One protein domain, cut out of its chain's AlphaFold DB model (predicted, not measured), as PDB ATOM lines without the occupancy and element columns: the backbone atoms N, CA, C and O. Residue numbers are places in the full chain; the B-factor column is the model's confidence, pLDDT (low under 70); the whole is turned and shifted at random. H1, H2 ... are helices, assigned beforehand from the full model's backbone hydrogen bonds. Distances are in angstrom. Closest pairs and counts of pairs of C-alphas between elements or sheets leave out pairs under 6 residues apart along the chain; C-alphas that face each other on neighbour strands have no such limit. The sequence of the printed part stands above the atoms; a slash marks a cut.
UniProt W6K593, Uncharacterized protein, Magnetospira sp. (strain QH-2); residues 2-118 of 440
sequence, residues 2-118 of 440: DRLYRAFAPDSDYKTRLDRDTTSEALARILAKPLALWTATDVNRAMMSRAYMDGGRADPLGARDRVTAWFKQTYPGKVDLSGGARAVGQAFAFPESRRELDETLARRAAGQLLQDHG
ATOM      1  N   ASP A   2     162.630 141.890 114.981       67.31
ATOM      2  CA  ASP A   2     162.903 140.581 115.628       67.31
ATOM      3  C   ASP A   2     164.376 140.370 116.068       67.31
ATOM      4  O   ASP A   2     164.654 139.875 117.156       67.31
ATOM      5  N   ARG A   3     165.361 140.845 115.283       70.50
ATOM      6  CA  ARG A   3     166.787 140.785 115.677       70.50
ATOM      7  C   ARG A   3     167.144 141.661 116.884       70.50
ATOM      8  O   ARG A   3     167.949 141.233 117.703       70.50
ATOM      9  N   LEU A   4     166.573 142.865 116.984       68.00
ATOM     10  CA  LEU A   4     166.816 143.772 118.114       68.00
ATOM     11  C   LEU A   4     166.187 143.212 119.388       68.00
ATOM     12  O   LEU A   4     166.812 143.227 120.442       68.00
ATOM     13  N   TYR A   5     164.993 142.634 119.261       74.69
ATOM     14  CA  TYR A   5     164.322 141.976 120.371       74.69
ATOM     15  C   TYR A   5     165.124 140.782 120.909       74.69
ATOM     16  O   TYR A   5     165.394 140.715 122.106       74.69
ATOM     17  N   ARG A   6     165.611 139.892 120.033       76.25
ATOM     18  CA  ARG A   6     166.453 138.754 120.453       76.25
ATOM     19  C   ARG A   6     167.775 139.172 121.097       76.25
ATOM     20  O   ARG A   6     168.316 138.413 121.895       76.25
ATOM     21  N   ALA A   7     168.304 140.342 120.737       78.50
ATOM     22  CA  ALA A   7     169.482 140.911 121.386       78.50
ATOM     23  C   ALA A   7     169.157 141.495 122.773       78.50
ATOM     24  O   ALA A   7     170.005 141.448 123.660       78.50
ATOM     25  N   PHE A   8     167.939 142.016 122.960       83.81
ATOM     26  CA  PHE A   8     167.460 142.581 124.223       83.81
ATOM     27  C   PHE A   8     167.106 141.497 125.253       83.81
ATOM     28  O   PHE A   8     167.539 141.581 126.399       83.81
ATOM     29  N   ALA A   9     166.370 140.460 124.838       84.94
ATOM     30  CA  ALA A   9     165.934 139.355 125.692       84.94
ATOM     31  C   ALA A   9     166.027 138.007 124.938       84.94
ATOM     32  O   ALA A   9     165.082 137.614 124.246       84.94
ATOM     33  N   PRO A  10     167.159 137.282 125.020       86.50
ATOM     34  CA  PRO A  10     167.318 136.008 124.327       86.50
ATOM     35  C   PRO A  10     166.358 134.944 124.875       86.50
ATOM     36  O   PRO A  10     166.112 134.867 126.076       86.50
ATOM     37  N   ASP A  11     165.888 134.027 124.020       84.44
ATOM     38  CA  ASP A  11     164.946 132.959 124.408       84.44
ATOM     39  C   ASP A  11     165.410 132.107 125.603       84.44
ATOM     40  O   ASP A  11     164.600 131.531 126.335       84.44
ATOM     41  N   SER A  12     166.723 132.007 125.813       86.50
ATOM     42  CA  SER A  12     167.320 131.319 126.959       86.50
ATOM     43  C   SER A  12     166.963 131.953 128.308       86.50
ATOM     44  O   SER A  12     166.903 131.241 129.313       86.50
ATOM     45  N   ASP A  13     166.699 133.259 128.351       82.38
ATOM     46  CA  ASP A  13     166.363 133.962 129.590       82.38
ATOM     47  C   ASP A  13     164.996 133.533 130.133       82.38
ATOM     48  O   ASP A  13     164.848 133.319 131.337       82.38
ATOM     49  N   TYR A  14     164.039 133.238 129.251       84.25
ATOM     50  CA  TYR A  14     162.722 132.726 129.647       84.25
ATOM     51  C   TYR A  14     162.739 131.248 130.049       84.25
ATOM     52  O   TYR A  14     161.898 130.818 130.837       84.25
ATOM     53  N   LYS A  15     163.715 130.471 129.558       82.50
ATOM     54  CA  LYS A  15     163.924 129.064 129.956       82.50
ATOM     55  C   LYS A  15     164.613 128.922 131.311       82.50
ATOM     56  O   LYS A  15     164.662 127.825 131.867       82.50
ATOM     57  N   THR A  16     165.197 130.002 131.825       76.94
ATOM     58  CA  THR A  16     165.899 129.970 133.105       76.94
ATOM     59  C   THR A  16     164.885 129.793 134.225       76.94
ATOM     60  O   THR A  16     163.934 130.568 134.334       76.94
ATOM     61  N   ARG A  17     165.087 128.775 135.068       77.69
ATOM     62  CA  ARG A  17     164.238 128.584 136.242       77.69
ATOM     63  C   ARG A  17     164.488 129.724 137.233       77.69
ATOM     64  O   ARG A  17     165.630 129.952 137.629       77.69
ATOM     65  N   LEU A  18     163.422 130.429 137.603       78.19
ATOM     66  CA  LEU A  18     163.456 131.549 138.552       78.19
ATOM     67  C   LEU A  18     163.555 131.096 140.016       78.19
ATOM     68  O   LEU A  18     163.741 131.920 140.899       78.19
ATOM     69  N   ASP A  19     163.437 129.793 140.271       76.50
ATOM     70  CA  ASP A  19     163.555 129.193 141.602       76.50
ATOM     71  C   ASP A  19     165.008 128.997 142.057       76.50
ATOM     72  O   ASP A  19     165.251 128.547 143.175       76.50
ATOM     73  N   ARG A  20     165.981 129.301 141.194       80.19
ATOM     74  CA  ARG A  20     167.400 129.254 141.538       80.19
ATOM     75  C   ARG A  20     167.884 130.632 141.949       80.19
ATOM     76  O   ARG A  20     167.683 131.605 141.221       80.19
ATOM     77  N   ASP A  21     168.611 130.669 143.060       85.19
ATOM     78  CA  ASP A  21     169.318 131.863 143.506       85.19
ATOM     79  C   ASP A  21     170.190 132.423 142.380       85.19
ATOM     80  O   ASP A  21     170.982 131.716 141.743       85.19
ATOM     81  N   THR A  22     170.060 133.727 142.145       89.38
ATOM     82  CA  THR A  22     170.916 134.416 141.179       89.38
ATOM     83  C   THR A  22     172.310 134.569 141.776       89.38
ATOM     84  O   THR A  22     172.480 135.158 142.846       89.38
ATOM     85  N   THR A  23     173.318 134.036 141.082       90.75
ATOM     86  CA  THR A  23     174.715 134.119 141.527       90.75
ATOM     87  C   THR A  23     175.179 135.575 141.597       90.75
ATOM     88  O   THR A  23     174.726 136.420 140.823       90.75
ATOM     89  N   SER A  24     176.126 135.880 142.490       88.44
ATOM     90  CA  SER A  24     176.686 137.236 142.616       88.44
ATOM     91  C   SER A  24     177.288 137.748 141.305       88.44
ATOM     92  O   SER A  24     177.182 138.930 141.000       88.44
ATOM     93  N   GLU A  25     177.869 136.858 140.498       91.44
ATOM     94  CA  GLU A  25     178.396 137.200 139.176       91.44
ATOM     95  C   GLU A  25     177.278 137.563 138.186       91.44
ATOM     96  O   GLU A  25     177.378 138.569 137.484       91.44
ATOM     97  N   ALA A  26     176.192 136.782 138.141       90.19
ATOM     98  CA  ALA A  26     175.047 137.087 137.287       90.19
ATOM     99  C   ALA A  26     174.386 138.410 137.698       90.19
ATOM    100  O   ALA A  26     174.086 139.236 136.836       90.19
ATOM    101  N   LEU A  27     174.240 138.647 139.005       92.62
ATOM    102  CA  LEU A  27     173.753 139.917 139.533       92.62
ATOM    103  C   LEU A  27     174.670 141.080 139.132       92.62
ATOM    104  O   LEU A  27     174.177 142.090 138.645       92.62
ATOM    105  N   ALA A  28     175.990 140.942 139.272       92.12
ATOM    106  CA  ALA A  28     176.934 141.990 138.881       92.12
ATOM    107  C   ALA A  28     176.820 142.342 137.389       92.12
ATOM    108  O   ALA A  28     176.838 143.520 137.033       92.12
ATOM    109  N   ARG A  29     176.623 141.346 136.513       93.31
ATOM    110  CA  ARG A  29     176.377 141.584 135.079       93.31
ATOM    111  C   ARG A  29     175.069 142.336 134.833       93.31
ATOM    112  O   ARG A  29     175.043 143.212 133.978       93.31
ATOM    113  N   ILE A  30     174.006 142.019 135.574       93.38
ATOM    114  CA  ILE A  30     172.724 142.741 135.496       93.38
ATOM    115  C   ILE A  30     172.909 144.194 135.944       93.38
ATOM    116  O   ILE A  30     172.527 145.121 135.232       93.38
ATOM    117  N   LEU A  31     173.558 144.404 137.090       94.00
ATOM    118  CA  LEU A  31     173.813 145.734 137.641       94.00
ATOM    119  C   LEU A  31     174.752 146.567 136.756       94.00
ATOM    120  O   LEU A  31     174.630 147.786 136.726       94.00
ATOM    121  N   ALA A  32     175.637 145.950 135.978       94.75
ATOM    122  CA  ALA A  32     176.462 146.673 135.013       94.75
ATOM    123  C   ALA A  32     175.660 147.229 133.817       94.75
ATOM    124  O   ALA A  32     176.106 148.184 133.181       94.75
ATOM    125  N   LYS A  33     174.476 146.678 133.503       93.12
ATOM    126  CA  LYS A  33     173.630 147.175 132.405       93.12
ATOM    127  C   LYS A  33     173.011 148.538 132.762       93.12
ATOM    128  O   LYS A  33     172.598 148.725 133.913       93.12
ATOM    129  N   PRO A  34     172.844 149.468 131.802       93.31
ATOM    130  CA  PRO A  34     171.983 150.639 131.969       93.31
ATOM    131  C   PRO A  34     170.557 150.229 132.353       93.31
ATOM    132  O   PRO A  34     170.038 149.248 131.826       93.31
ATOM    133  N   LEU A  35     169.909 150.986 133.244       91.62
ATOM    134  CA  LEU A  35     168.576 150.645 133.760       91.62
ATOM    135  C   LEU A  35     167.510 150.539 132.655       91.62
ATOM    136  O   LEU A  35     166.660 149.658 132.703       91.62
ATOM    137  N   ALA A  36     167.610 151.380 131.621       88.38
ATOM    138  CA  ALA A  36     166.718 151.359 130.458       88.38
ATOM    139  C   ALA A  36     166.817 150.070 129.618       88.38
ATOM    140  O   ALA A  36     165.927 149.790 128.822       88.38
ATOM    141  N   LEU A  37     167.889 149.287 129.795       90.25
ATOM    142  CA  LEU A  37     168.117 148.019 129.101       90.25
ATOM    143  C   LEU A  37     167.819 146.795 129.975       90.25
ATOM    144  O   LEU A  37     168.143 145.674 129.592       90.25
ATOM    145  N   TRP A  38     167.254 146.992 131.166       93.00
ATOM    146  CA  TRP A  38     166.856 145.881 132.021       93.00
ATOM    147  C   TRP A  38     165.561 145.253 131.520       93.00
ATOM    148  O   TRP A  38     164.538 145.927 131.378       93.00
ATOM    149  N   THR A  39     165.616 143.941 131.336       92.62
ATOM    150  CA  THR A  39     164.450 143.096 131.072       92.62
ATOM    151  C   THR A  39     163.686 142.782 132.364       92.62
ATOM    152  O   THR A  39     164.228 142.846 133.470       92.62
ATOM    153  N   ALA A  40     162.437 142.347 132.240       91.19
ATOM    154  CA  ALA A  40     161.652 141.737 133.303       91.19
ATOM    155  C   ALA A  40     162.389 140.538 133.919       91.19
ATOM    156  O   ALA A  40     162.319 140.307 135.128       91.19
ATOM    157  N   THR A  41     163.137 139.780 133.108       90.19
ATOM    158  CA  THR A  41     163.963 138.671 133.602       90.19
ATOM    159  C   THR A  41     165.176 139.154 134.399       90.19
ATOM    160  O   THR A  41     165.483 138.557 135.431       90.19
ATOM    161  N   ASP A  42     165.839 140.236 133.985       93.06
ATOM    162  CA  ASP A  42     166.934 140.852 134.744       93.06
ATOM    163  C   ASP A  42     166.447 141.337 136.115       93.06
ATOM    164  O   ASP A  42     167.083 141.055 137.130       93.06
ATOM    165  N   VAL A  43     165.285 141.995 136.162       92.25
ATOM    166  CA  VAL A  43     164.653 142.446 137.411       92.25
ATOM    167  C   VAL A  43     164.323 141.264 138.306       92.25
ATOM    168  O   VAL A  43     164.658 141.280 139.487       92.25
ATOM    169  N   ASN A  44     163.714 140.214 137.753       89.62
ATOM    170  CA  ASN A  44     163.357 139.032 138.528       89.62
ATOM    171  C   ASN A  44     164.613 138.342 139.089       89.62
ATOM    172  O   ASN A  44     164.687 138.078 140.283       89.62
ATOM    173  N   ARG A  45     165.662 138.164 138.278       89.75
ATOM    174  CA  ARG A  45     166.960 137.646 138.743       89.75
ATOM    175  C   ARG A  45     167.585 138.539 139.819       89.75
ATOM    176  O   ARG A  45     168.078 138.034 140.825       89.75
ATOM    177  N   ALA A  46     167.526 139.860 139.658       91.69
ATOM    178  CA  ALA A  46     167.992 140.788 140.680       91.69
ATOM    179  C   ALA A  46     167.206 140.618 141.990       91.69
ATOM    180  O   ALA A  46     167.817 140.541 143.055       91.69
ATOM    181  N   MET A  47     165.882 140.456 141.913       89.31
ATOM    182  CA  MET A  47     165.008 140.204 143.062       89.31
ATOM    183  C   MET A  47     165.238 138.838 143.721       89.31
ATOM    184  O   MET A  47     165.137 138.727 144.938       89.31
ATOM    185  N   MET A  48     165.580 137.808 142.945       87.75
ATOM    186  CA  MET A  48     165.919 136.468 143.448       87.75
ATOM    187  C   MET A  48     167.379 136.354 143.901       87.75
ATOM    188  O   MET A  48     167.842 135.280 144.279       87.75
ATOM    189  N   SER A  49     168.148 137.441 143.850       90.56
ATOM    190  CA  SER A  49     169.505 137.443 144.376       90.56
ATOM    191  C   SER A  49     169.499 137.552 145.900       90.56
ATOM    192  O   SER A  49     168.683 138.254 146.503       90.56
ATOM    193  N   ARG A  50     170.477 136.913 146.547       86.44
ATOM    194  CA  ARG A  50     170.644 137.003 148.004       86.44
ATOM    195  C   ARG A  50     170.849 138.445 148.484       86.44
ATOM    196  O   ARG A  50     170.313 138.817 149.521       86.44
ATOM    197  N   ALA A  51     171.552 139.261 147.693       84.44
ATOM    198  CA  ALA A  51     171.763 140.682 147.973       84.44
ATOM    199  C   ALA A  51     170.439 141.458 148.072       84.44
ATOM    200  O   ALA A  51     170.294 142.327 148.925       84.44
ATOM    201  N   TYR A  52     169.449 141.103 147.249       86.00
ATOM    202  CA  TYR A  52     168.119 141.693 147.325       86.00
ATOM    203  C   TYR A  52     167.288 141.114 148.480       86.00
ATOM    204  O   TYR A  52     166.556 141.853 149.141       86.00
ATOM    205  N   MET A  53     167.385 139.807 148.749       82.75
ATOM    206  CA  MET A  53     166.528 139.114 149.721       82.75
ATOM    207  C   MET A  53     166.970 139.243 151.187       82.75
ATOM    208  O   MET A  53     166.128 139.061 152.066       82.75
ATOM    209  N   ASP A  54     168.232 139.582 151.474       81.69
ATOM    210  CA  ASP A  54     168.722 139.784 152.845       81.69
ATOM    211  C   ASP A  54     168.080 141.048 153.459       81.69
ATOM    212  O   ASP A  54     168.579 142.168 153.377       81.69
ATOM    213  N   GLY A  55     166.889 140.869 154.042       59.03
ATOM    214  CA  GLY A  55     165.942 141.872 154.559       59.03
ATOM    215  C   GLY A  55     166.466 142.906 155.558       59.03
ATOM    216  O   GLY A  55     165.746 143.852 155.847       59.03
ATOM    217  N   GLY A  56     167.691 142.765 156.063       59.41
ATOM    218  CA  GLY A  56     168.204 143.583 157.167       59.41
ATOM    219  C   GLY A  56     169.709 143.842 157.149       59.41
ATOM    220  O   GLY A  56     170.271 144.182 158.185       59.41
ATOM    221  N   ARG A  57     170.387 143.662 156.011       64.50
ATOM    222  CA  ARG A  57     171.796 144.062 155.849       64.50
ATOM    223  C   ARG A  57     171.907 145.118 154.757       64.50
ATOM    224  O   ARG A  57     171.044 145.184 153.886       64.50
ATOM    225  N   ALA A  58     172.952 145.943 154.837       62.88
ATOM    226  CA  ALA A  58     173.282 146.905 153.792       62.88
ATOM    227  C   ALA A  58     173.288 146.178 152.445       62.88
ATOM    228  O   ALA A  58     174.000 145.185 152.324       62.88
ATOM    229  N   ASP A  59     172.473 146.637 151.492       76.12
ATOM    230  CA  ASP A  59     172.453 146.160 150.110       76.12
ATOM    231  C   ASP A  59     173.765 146.601 149.457       76.12
ATOM    232  O   ASP A  59     173.867 147.728 148.966       76.12
ATOM    233  N   PRO A  60     174.816 145.766 149.494       72.81
ATOM    234  CA  PRO A  60     176.162 146.242 149.214       72.81
ATOM    235  C   PRO A  60     176.354 146.526 147.720       72.81
ATOM    236  O   PRO A  60     177.370 147.090 147.325       72.81
ATOM    237  N   LEU A  61     175.390 146.118 146.890       80.88
ATOM    238  CA  LEU A  61     175.407 146.258 145.442       80.88
ATOM    239  C   LEU A  61     174.297 147.191 144.924       80.88
ATOM    240  O   LEU A  61     174.225 147.419 143.717       80.88
ATOM    241  N   GLY A  62     173.437 147.723 145.801       87.75
ATOM    242  CA  GLY A  62     172.315 148.593 145.429       87.75
ATOM    243  C   GLY A  62     171.262 147.909 144.547       87.75
ATOM    244  O   GLY A  62     170.601 148.566 143.739       87.75
ATOM    245  N   ALA A  63     171.116 146.583 144.637       90.38
ATOM    246  CA  ALA A  63     170.164 145.831 143.826       90.38
ATOM    247  C   ALA A  63     168.706 146.263 144.069       90.38
ATOM    248  O   ALA A  63     167.937 146.381 143.115       90.38
ATOM    249  N   ARG A  64     168.317 146.543 145.320       88.19
ATOM    250  CA  ARG A  64     166.970 147.006 145.690       88.19
ATOM    251  C   ARG A  64     166.655 148.373 145.122       88.19
ATOM    252  O   ARG A  64     165.568 148.552 144.571       88.19
ATOM    253  N   ASP A  65     167.594 149.305 145.222       89.06
ATOM    254  CA  ASP A  65     167.405 150.667 144.724       89.06
ATOM    255  C   ASP A  65     167.228 150.657 143.209       89.06
ATOM    256  O   ASP A  65     166.338 151.318 142.673       89.06
ATOM    257  N   ARG A  66     168.003 149.821 142.509       93.19
ATOM    258  CA  ARG A  66     167.883 149.679 141.056       93.19
ATOM    259  C   ARG A  66     166.609 148.965 140.626       93.19
ATOM    260  O   ARG A  66     165.958 149.436 139.698       93.19
ATOM    261  N   VAL A  67     166.199 147.896 141.308       91.00
ATOM    262  CA  VAL A  67     164.896 147.248 141.062       91.00
ATOM    263  C   VAL A  67     163.750 148.242 141.286       91.00
ATOM    264  O   VAL A  67     162.858 148.363 140.450       91.00
ATOM    265  N   THR A  68     163.800 149.008 142.377       88.75
ATOM    266  CA  THR A  68     162.815 150.054 142.696       88.75
ATOM    267  C   THR A  68     162.774 151.131 141.614       88.75
ATOM    268  O   THR A  68     161.695 151.507 141.153       88.75
ATOM    269  N   ALA A  69     163.939 151.614 141.176       90.69
ATOM    270  CA  ALA A  69     164.043 152.599 140.106       90.69
ATOM    271  C   ALA A  69     163.465 152.063 138.789       90.69
ATOM    272  O   ALA A  69     162.717 152.775 138.118       90.69
ATOM    273  N   TRP A  70     163.735 150.799 138.455       92.81
ATOM    274  CA  TRP A  70     163.175 150.163 137.266       92.81
ATOM    275  C   TRP A  70     161.647 150.103 137.325       92.81
ATOM    276  O   TRP A  70     160.986 150.478 136.361       92.81
ATOM    277  N   PHE A  71     161.059 149.719 138.464       89.44
ATOM    278  CA  PHE A  71     159.600 149.698 138.617       89.44
ATOM    279  C   PHE A  71     158.971 151.076 138.413       89.44
ATOM    280  O   PHE A  71     157.974 151.192 137.699       89.44
ATOM    281  N   LYS A  72     159.573 152.122 138.989       88.06
ATOM    282  CA  LYS A  72     159.117 153.508 138.809       88.06
ATOM    283  C   LYS A  72     159.209 153.958 137.347       88.06
ATOM    284  O   LYS A  72     158.295 154.617 136.863       88.06
ATOM    285  N   GLN A  73     160.279 153.579 136.644       87.00
ATOM    286  CA  GLN A  73     160.474 153.901 135.227       87.00
ATOM    287  C   GLN A  73     159.490 153.146 134.316       87.00
ATOM    288  O   GLN A  73     158.965 153.707 133.352       87.00
ATOM    289  N   THR A  74     159.237 151.870 134.599       86.25
ATOM    290  CA  THR A  74     158.370 151.022 133.772       86.25
ATOM    291  C   THR A  74     156.891 151.342 133.992       86.25
ATOM    292  O   THR A  74     156.126 151.368 133.024       86.25
ATOM    293  N   TYR A  75     156.501 151.659 135.230       83.94
ATOM    294  CA  TYR A  75     155.114 151.881 135.644       83.94
ATOM    295  C   TYR A  75     154.932 153.224 136.377       83.94
ATOM    296  O   TYR A  75     154.609 153.247 137.572       83.94
ATOM    297  N   PRO A  76     155.111 154.361 135.682       82.06
ATOM    298  CA  PRO A  76     155.012 155.678 136.303       82.06
ATOM    299  C   PRO A  76     153.622 155.894 136.923       82.06
ATOM    300  O   PRO A  76     152.599 155.668 136.274       82.06
ATOM    301  N   GLY A  77     153.593 156.301 138.196       79.12
ATOM    302  CA  GLY A  77     152.374 156.656 138.936       79.12
ATOM    303  C   GLY A  77     151.439 155.498 139.310       79.12
ATOM    304  O   GLY A  77     150.381 155.752 139.876       79.12
ATOM    305  N   LYS A  78     151.789 154.241 138.999       69.38
ATOM    306  CA  LYS A  78     150.894 153.082 139.196       69.38
ATOM    307  C   LYS A  78     151.305 152.138 140.319       69.38
ATOM    308  O   LYS A  78     150.494 151.319 140.736       69.38
ATOM    309  N   VAL A  79     152.553 152.207 140.769       71.12
ATOM    310  CA  VAL A  79     153.097 151.236 141.718       71.12
ATOM    311  C   VAL A  79     153.467 151.951 143.005       71.12
ATOM    312  O   VAL A  79     154.489 152.634 143.070       71.12
ATOM    313  N   ASP A  80     152.630 151.776 144.026       74.12
ATOM    314  CA  ASP A  80     153.043 152.061 145.392       74.12
ATOM    315  C   ASP A  80     154.001 150.952 145.851       74.12
ATOM    316  O   ASP A  80     153.630 149.786 145.980       74.12
ATOM    317  N   LEU A  81     155.268 151.319 146.029       72.38
ATOM    318  CA  LEU A  81     156.333 150.417 146.464       72.38
ATOM    319  C   LEU A  81     156.539 150.458 147.987       72.38
ATOM    320  O   LEU A  81     157.503 149.863 148.468       72.38
ATOM    321  N   SER A  82     155.660 151.129 148.744       67.69
ATOM    322  CA  SER A  82     155.719 151.219 150.211       67.69
ATOM    323  C   SER A  82     155.689 149.842 150.898       67.69
ATOM    324  O   SER A  82     156.376 149.638 151.895       67.69
ATOM    325  N   GLY A  83     154.999 148.858 150.305       64.12
ATOM    326  CA  GLY A  83     155.001 147.448 150.731       64.12
ATOM    327  C   GLY A  83     156.198 146.614 150.240       64.12
ATOM    328  O   GLY A  83     156.240 145.400 150.442       64.12
ATOM    329  N   GLY A  84     157.169 147.245 149.571       62.28
ATOM    330  CA  GLY A  84     158.319 146.607 148.935       62.28
ATOM    331  C   GLY A  84     158.005 146.018 147.553       62.28
ATOM    332  O   GLY A  84     156.935 145.471 147.295       62.28
ATOM    333  N   ALA A  85     158.988 146.047 146.649       59.41
ATOM    334  CA  ALA A  85     158.851 145.535 145.277       59.41
ATOM    335  C   ALA A  85     158.536 144.020 145.179       59.41
ATOM    336  O   ALA A  85     158.200 143.523 144.106       59.41
ATOM    337  N   ARG A  86     158.575 143.273 146.294       59.53
ATOM    338  CA  ARG A  86     158.184 141.851 146.354       59.53
ATOM    339  C   ARG A  86     156.713 141.607 145.997       59.53
ATOM    340  O   ARG A  86     156.449 140.617 145.323       59.53
ATOM    341  N   ALA A  87     155.789 142.489 146.389       51.22
ATOM    342  CA  ALA A  87     154.363 142.327 146.074       51.22
ATOM    343  C   ALA A  87     154.095 142.401 144.558       51.22
ATOM    344  O   ALA A  87     153.258 141.680 144.026       51.22
ATOM    345  N   VAL A  88     154.880 143.211 143.844       57.94
ATOM    346  CA  VAL A  88     154.791 143.380 142.385       57.94
ATOM    347  C   VAL A  88     155.520 142.253 141.642       57.94
ATOM    348  O   VAL A  88     155.136 141.876 140.538       57.94
ATOM    349  N   GLY A  89     156.537 141.650 142.269       58.03
ATOM    350  CA  GLY A  89     157.314 140.537 141.713       58.03
ATOM    351  C   GLY A  89     156.490 139.305 141.326       58.03
ATOM    352  O   GLY A  89     156.866 138.598 140.391       58.03
ATOM    353  N   GLN A  90     155.349 139.063 141.986       60.62
ATOM    354  CA  GLN A  90     154.461 137.939 141.658       60.62
ATOM    355  C   GLN A  90     153.876 138.030 140.241       60.62
ATOM    356  O   GLN A  90     153.656 136.994 139.616       60.62
ATOM    357  N   ALA A  91     153.708 139.237 139.688       57.50
ATOM    358  CA  ALA A  91     153.208 139.424 138.324       57.50
ATOM    359  C   ALA A  91     154.177 138.898 137.242       57.50
ATOM    360  O   ALA A  91     153.761 138.649 136.113       57.50
ATOM    361  N   PHE A  92     155.454 138.672 137.579       66.75
ATOM    362  CA  PHE A  92     156.475 138.148 136.657       66.75
ATOM    363  C   PHE A  92     156.791 136.666 136.867       66.75
ATOM    364  O   PHE A  92     157.787 136.173 136.328       66.75
ATOM    365  N   ALA A  93     155.982 135.946 137.649       64.06
ATOM    366  CA  ALA A  93     156.170 134.513 137.862       64.06
ATOM    367  C   ALA A  93     156.015 133.708 136.557       64.06
ATOM    368  O   ALA A  93     156.674 132.682 136.381       64.06
ATOM    369  N   PHE A  94     155.204 134.202 135.614       70.12
ATOM    370  CA  PHE A  94     154.933 133.529 134.346       70.12
ATOM    371  C   PHE A  94     155.903 133.980 133.235       70.12
ATOM    372  O   PHE A  94     156.119 135.183 133.050       70.12
ATOM    373  N   PRO A  95     156.530 133.044 132.495       77.75
ATOM    374  CA  PRO A  95     157.401 133.361 131.359       77.75
ATOM    375  C   PRO A  95     156.730 134.207 130.271       77.75
ATOM    376  O   PRO A  95     157.370 135.096 129.713       77.75
ATOM    377  N   GLU A  96     155.455 133.960 129.986       72.25
ATOM    378  CA  GLU A  96     154.694 134.617 128.923       72.25
ATOM    379  C   GLU A  96     154.474 136.102 129.234       72.25
ATOM    380  O   GLU A  96     154.749 136.956 128.394       72.25
ATOM    381  N   SER A  97     154.088 136.426 130.471       80.12
ATOM    382  CA  SER A  97     153.913 137.814 130.924       80.12
ATOM    383  C   SER A  97     155.229 138.597 130.914       80.12
ATOM    384  O   SER A  97     155.246 139.786 130.598       80.12
ATOM    385  N   ARG A  98     156.356 137.934 131.219       85.94
ATOM    386  CA  ARG A  98     157.688 138.544 131.089       85.94
ATOM    387  C   ARG A  98     158.015 138.855 129.636       85.94
ATOM    388  O   ARG A  98     158.479 139.952 129.358       85.94
ATOM    389  N   ARG A  99     157.735 137.919 128.725       85.69
ATOM    390  CA  ARG A  99     157.995 138.083 127.291       85.69
ATOM    391  C   ARG A  99     157.240 139.277 126.712       85.69
ATOM    392  O   ARG A  99     157.842 140.109 126.047       85.69
ATOM    393  N   GLU A 100     155.951 139.398 127.010       84.31
ATOM    394  CA  GLU A 100     155.132 140.517 126.531       84.31
ATOM    395  C   GLU A 100     155.631 141.876 127.061       84.31
ATOM    396  O   GLU A 100     155.711 142.868 126.321       84.31
ATOM    397  N   LEU A 101     156.022 141.928 128.340       86.25
ATOM    398  CA  LEU A 101     156.613 143.133 128.913       86.25
ATOM    399  C   LEU A 101     157.955 143.464 128.252       86.25
ATOM    400  O   LEU A 101     158.181 144.615 127.881       86.25
ATOM    401  N   ASP A 102     158.826 142.472 128.084       88.56
ATOM    402  CA  ASP A 102     160.139 142.633 127.465       88.56
ATOM    403  C   ASP A 102     160.026 143.085 126.006       88.56
ATOM    404  O   ASP A 102     160.787 143.951 125.577       88.56
ATOM    405  N   GLU A 103     159.035 142.605 125.252       85.44
ATOM    406  CA  GLU A 103     158.727 143.104 123.902       85.44
ATOM    407  C   GLU A 103     158.307 144.577 123.916       85.44
ATOM    408  O   GLU A 103     158.634 145.352 123.010       85.44
ATOM    409  N   THR A 104     157.573 144.990 124.944       85.44
ATOM    410  CA  THR A 104     157.142 146.380 125.115       85.44
ATOM    411  C   THR A 104     158.315 147.284 125.506       85.44
ATOM    412  O   THR A 104     158.481 148.366 124.935       85.44
ATOM    413  N   LEU A 105     159.172 146.828 126.420       85.88
ATOM    414  CA  LEU A 105     160.384 147.534 126.837       85.88
ATOM    415  C   LEU A 105     161.397 147.640 125.699       85.88
ATOM    416  O   LEU A 105     161.916 148.726 125.456       85.88
ATOM    417  N   ALA A 106     161.615 146.561 124.945       84.38
ATOM    418  CA  ALA A 106     162.497 146.554 123.784       84.38
ATOM    419  C   ALA A 106     162.028 147.543 122.711       84.38
ATOM    420  O   ALA A 106     162.847 148.263 122.142       84.38
ATOM    421  N   ARG A 107     160.713 147.636 122.457       81.62
ATOM    422  CA  ARG A 107     160.150 148.645 121.542       81.62
ATOM    423  C   ARG A 107     160.402 150.069 122.033       81.62
ATOM    424  O   ARG A 107     160.788 150.914 121.231       81.62
ATOM    425  N   ARG A 108     160.236 150.334 123.334       81.50
ATOM    426  CA  ARG A 108     160.529 151.650 123.927       81.50
ATOM    427  C   ARG A 108     162.017 151.996 123.828       81.50
ATOM    428  O   ARG A 108     162.343 153.092 123.391       81.50
ATOM    429  N   ALA A 109     162.897 151.066 124.194       80.56
ATOM    430  CA  ALA A 109     164.344 151.253 124.130       80.56
ATOM    431  C   ALA A 109     164.827 151.459 122.685       80.56
ATOM    432  O   ALA A 109     165.643 152.339 122.430       80.56
ATOM    433  N   ALA A 110     164.280 150.705 121.725       79.44
ATOM    434  CA  ALA A 110     164.543 150.921 120.306       79.44
ATOM    435  C   ALA A 110     164.059 152.304 119.847       79.44
ATOM    436  O   ALA A 110     164.782 152.980 119.129       79.44
ATOM    437  N   GLY A 111     162.878 152.745 120.293       77.50
ATOM    438  CA  GLY A 111     162.376 154.093 120.021       77.50
ATOM    439  C   GLY A 111     163.303 155.189 120.552       77.50
ATOM    440  O   GLY A 111     163.622 156.110 119.812       77.50
ATOM    441  N   GLN A 112     163.795 155.055 121.787       77.06
ATOM    442  CA  GLN A 112     164.745 156.003 122.387       77.06
ATOM    443  C   GLN A 112     166.083 156.034 121.638       77.06
ATOM    444  O   GLN A 112     166.562 157.104 121.291       77.06
ATOM    445  N   LEU A 113     166.647 154.866 121.307       75.00
ATOM    446  CA  LEU A 113     167.874 154.793 120.507       75.00
ATOM    447  C   LEU A 113     167.692 155.419 119.120       75.00
ATOM    448  O   LEU A 113     168.592 156.083 118.620       75.00
ATOM    449  N   LEU A 114     166.535 155.212 118.487       70.56
ATOM    450  CA  LEU A 114     166.234 155.827 117.197       70.56
ATOM    451  C   LEU A 114     166.076 157.350 117.313       70.56
ATOM    452  O   LEU A 114     166.537 158.054 116.420       70.56
ATOM    453  N   GLN A 115     165.490 157.852 118.406       70.38
ATOM    454  CA  GLN A 115     165.416 159.291 118.699       70.38
ATOM    455  C   GLN A 115     166.811 159.908 118.862       70.38
ATOM    456  O   GLN A 115     167.086 160.942 118.261       70.38
ATOM    457  N   ASP A 116     167.718 159.243 119.583       72.81
ATOM    458  CA  ASP A 116     169.101 159.710 119.771       72.81
ATOM    459  C   ASP A 116     169.905 159.757 118.453       72.81
ATOM    460  O   ASP A 116     170.912 160.460 118.349       72.81
ATOM    461  N   HIS A 117     169.470 159.010 117.432       71.12
ATOM    462  CA  HIS A 117     170.077 158.987 116.099       71.12
ATOM    463  C   HIS A 117     169.416 159.936 115.083       71.12
ATOM    464  O   HIS A 117     169.888 160.023 113.943       71.12
ATOM    465  N   GLY A 118     168.367 160.666 115.472       70.12
ATOM    466  CA  GLY A 118     167.795 161.740 114.662       70.12
ATOM    467  C   GLY A 118     168.788 162.896 114.518       70.12
ATOM    468  O   GLY A 118     169.242 163.472 115.509       70.12
TER     469      GLY A 118
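Overview. This is residues 2 to 118 of the 440 residues of an uncharacterized protein of Magnetospira sp. (strain QH-2) (UniProt W6K593). What shape appears first? The long helix H8 crosses one end of a small cluster of short helices, where H4 is the core and H3, H6 and H7 pack round it; residues 113 to 118, of which 113 to 116 belong to H8, stick out. H1 crosses H8 partway along, and H2 packs on residues 95 to 99 of H8. What is it made of? The printed part has 117 residues with eight named helices, H1 to H8 in chain order, and no named strand: all helix, the packing part aligned and part crossed. It is compact, with a radius of gyration of the C-alphas of 14.1 A and spans of 46 by 31 by 24 A.

Arrangement. What does the longest helix touch? H8, residues 95 to 116, touches H1, residues 2 to 8, with residues 103 to 110 alone, about perpendicular at 84 degrees; the closest C-alphas are those of Tyr 5 and Ala 106, 6.0 A apart. With residues 95 to 99 alone it touches H2, residues 11 to 15, the closest C-alphas being Tyr 14 and Pro 95 at 5.6 A. With residues 98 to 102 alone it touches H4, residues 40 to 47, only just about perpendicular at 73 degrees, the closest C-alphas being Ala 40 and Arg 98 at 5.6 A. What else touches H4, the hub? H6, residues 63 to 74, runs opposite ways to it at a shallow tilt of 30 degrees, with closest C-alphas Val 43 and Val 67 at 6.0 A. H7, residues 86 to 92, also runs opposite ways, at 32 degrees, only just short of steep, with Asn 44 and Gly 89 closest at 7.0 A between C-alphas. H3, residues 24 to 32, runs opposite ways at a steep tilt of 54 degrees, its closest C-alphas being Leu 27 and Ala 46 at 5.9 A. Where is H5? H5, residues 50 to 53, only just touches H6, at residues 63 to 64 alone, with 3 pairs of C-alphas within 8 A, the closest being Tyr 52 and Arg 64 at 5.7 A. How do the backbones run? In H1, H3, H4, H6 and H8 every O i to N i+4 pair is within hydrogen-bond range, while H5 is too short for one. H2 has 0 of 1 and H7 0 of 3, against 2 of 2 and 3 of 4 O i to N i+3 pairs.

Along the chain. Where does H8 lie? It runs 31.1 A from C-alpha 95 at (157.401, 133.361, 131.359) to C-alpha 116 at (169.101, 159.710, 119.771). How long are others? H6 spans 16.3 A and H3 12.1 A; H1 begins at C-alpha 2, (162.903, 140.581, 115.628).

Size, cuts and confidence. How far does it reach? The C-alphas of Gly 56 and Gly 118, the two farthest apart, are 46.2 A apart; the printed part has no cut. Which link is long, and where is confidence low? The link from H6 to H7 is long, 11 residues. Residues 2, 4, 55 to 58, 78 and 82 to 93 are under 70, and the mean pLDDT of the printed part is 80.7.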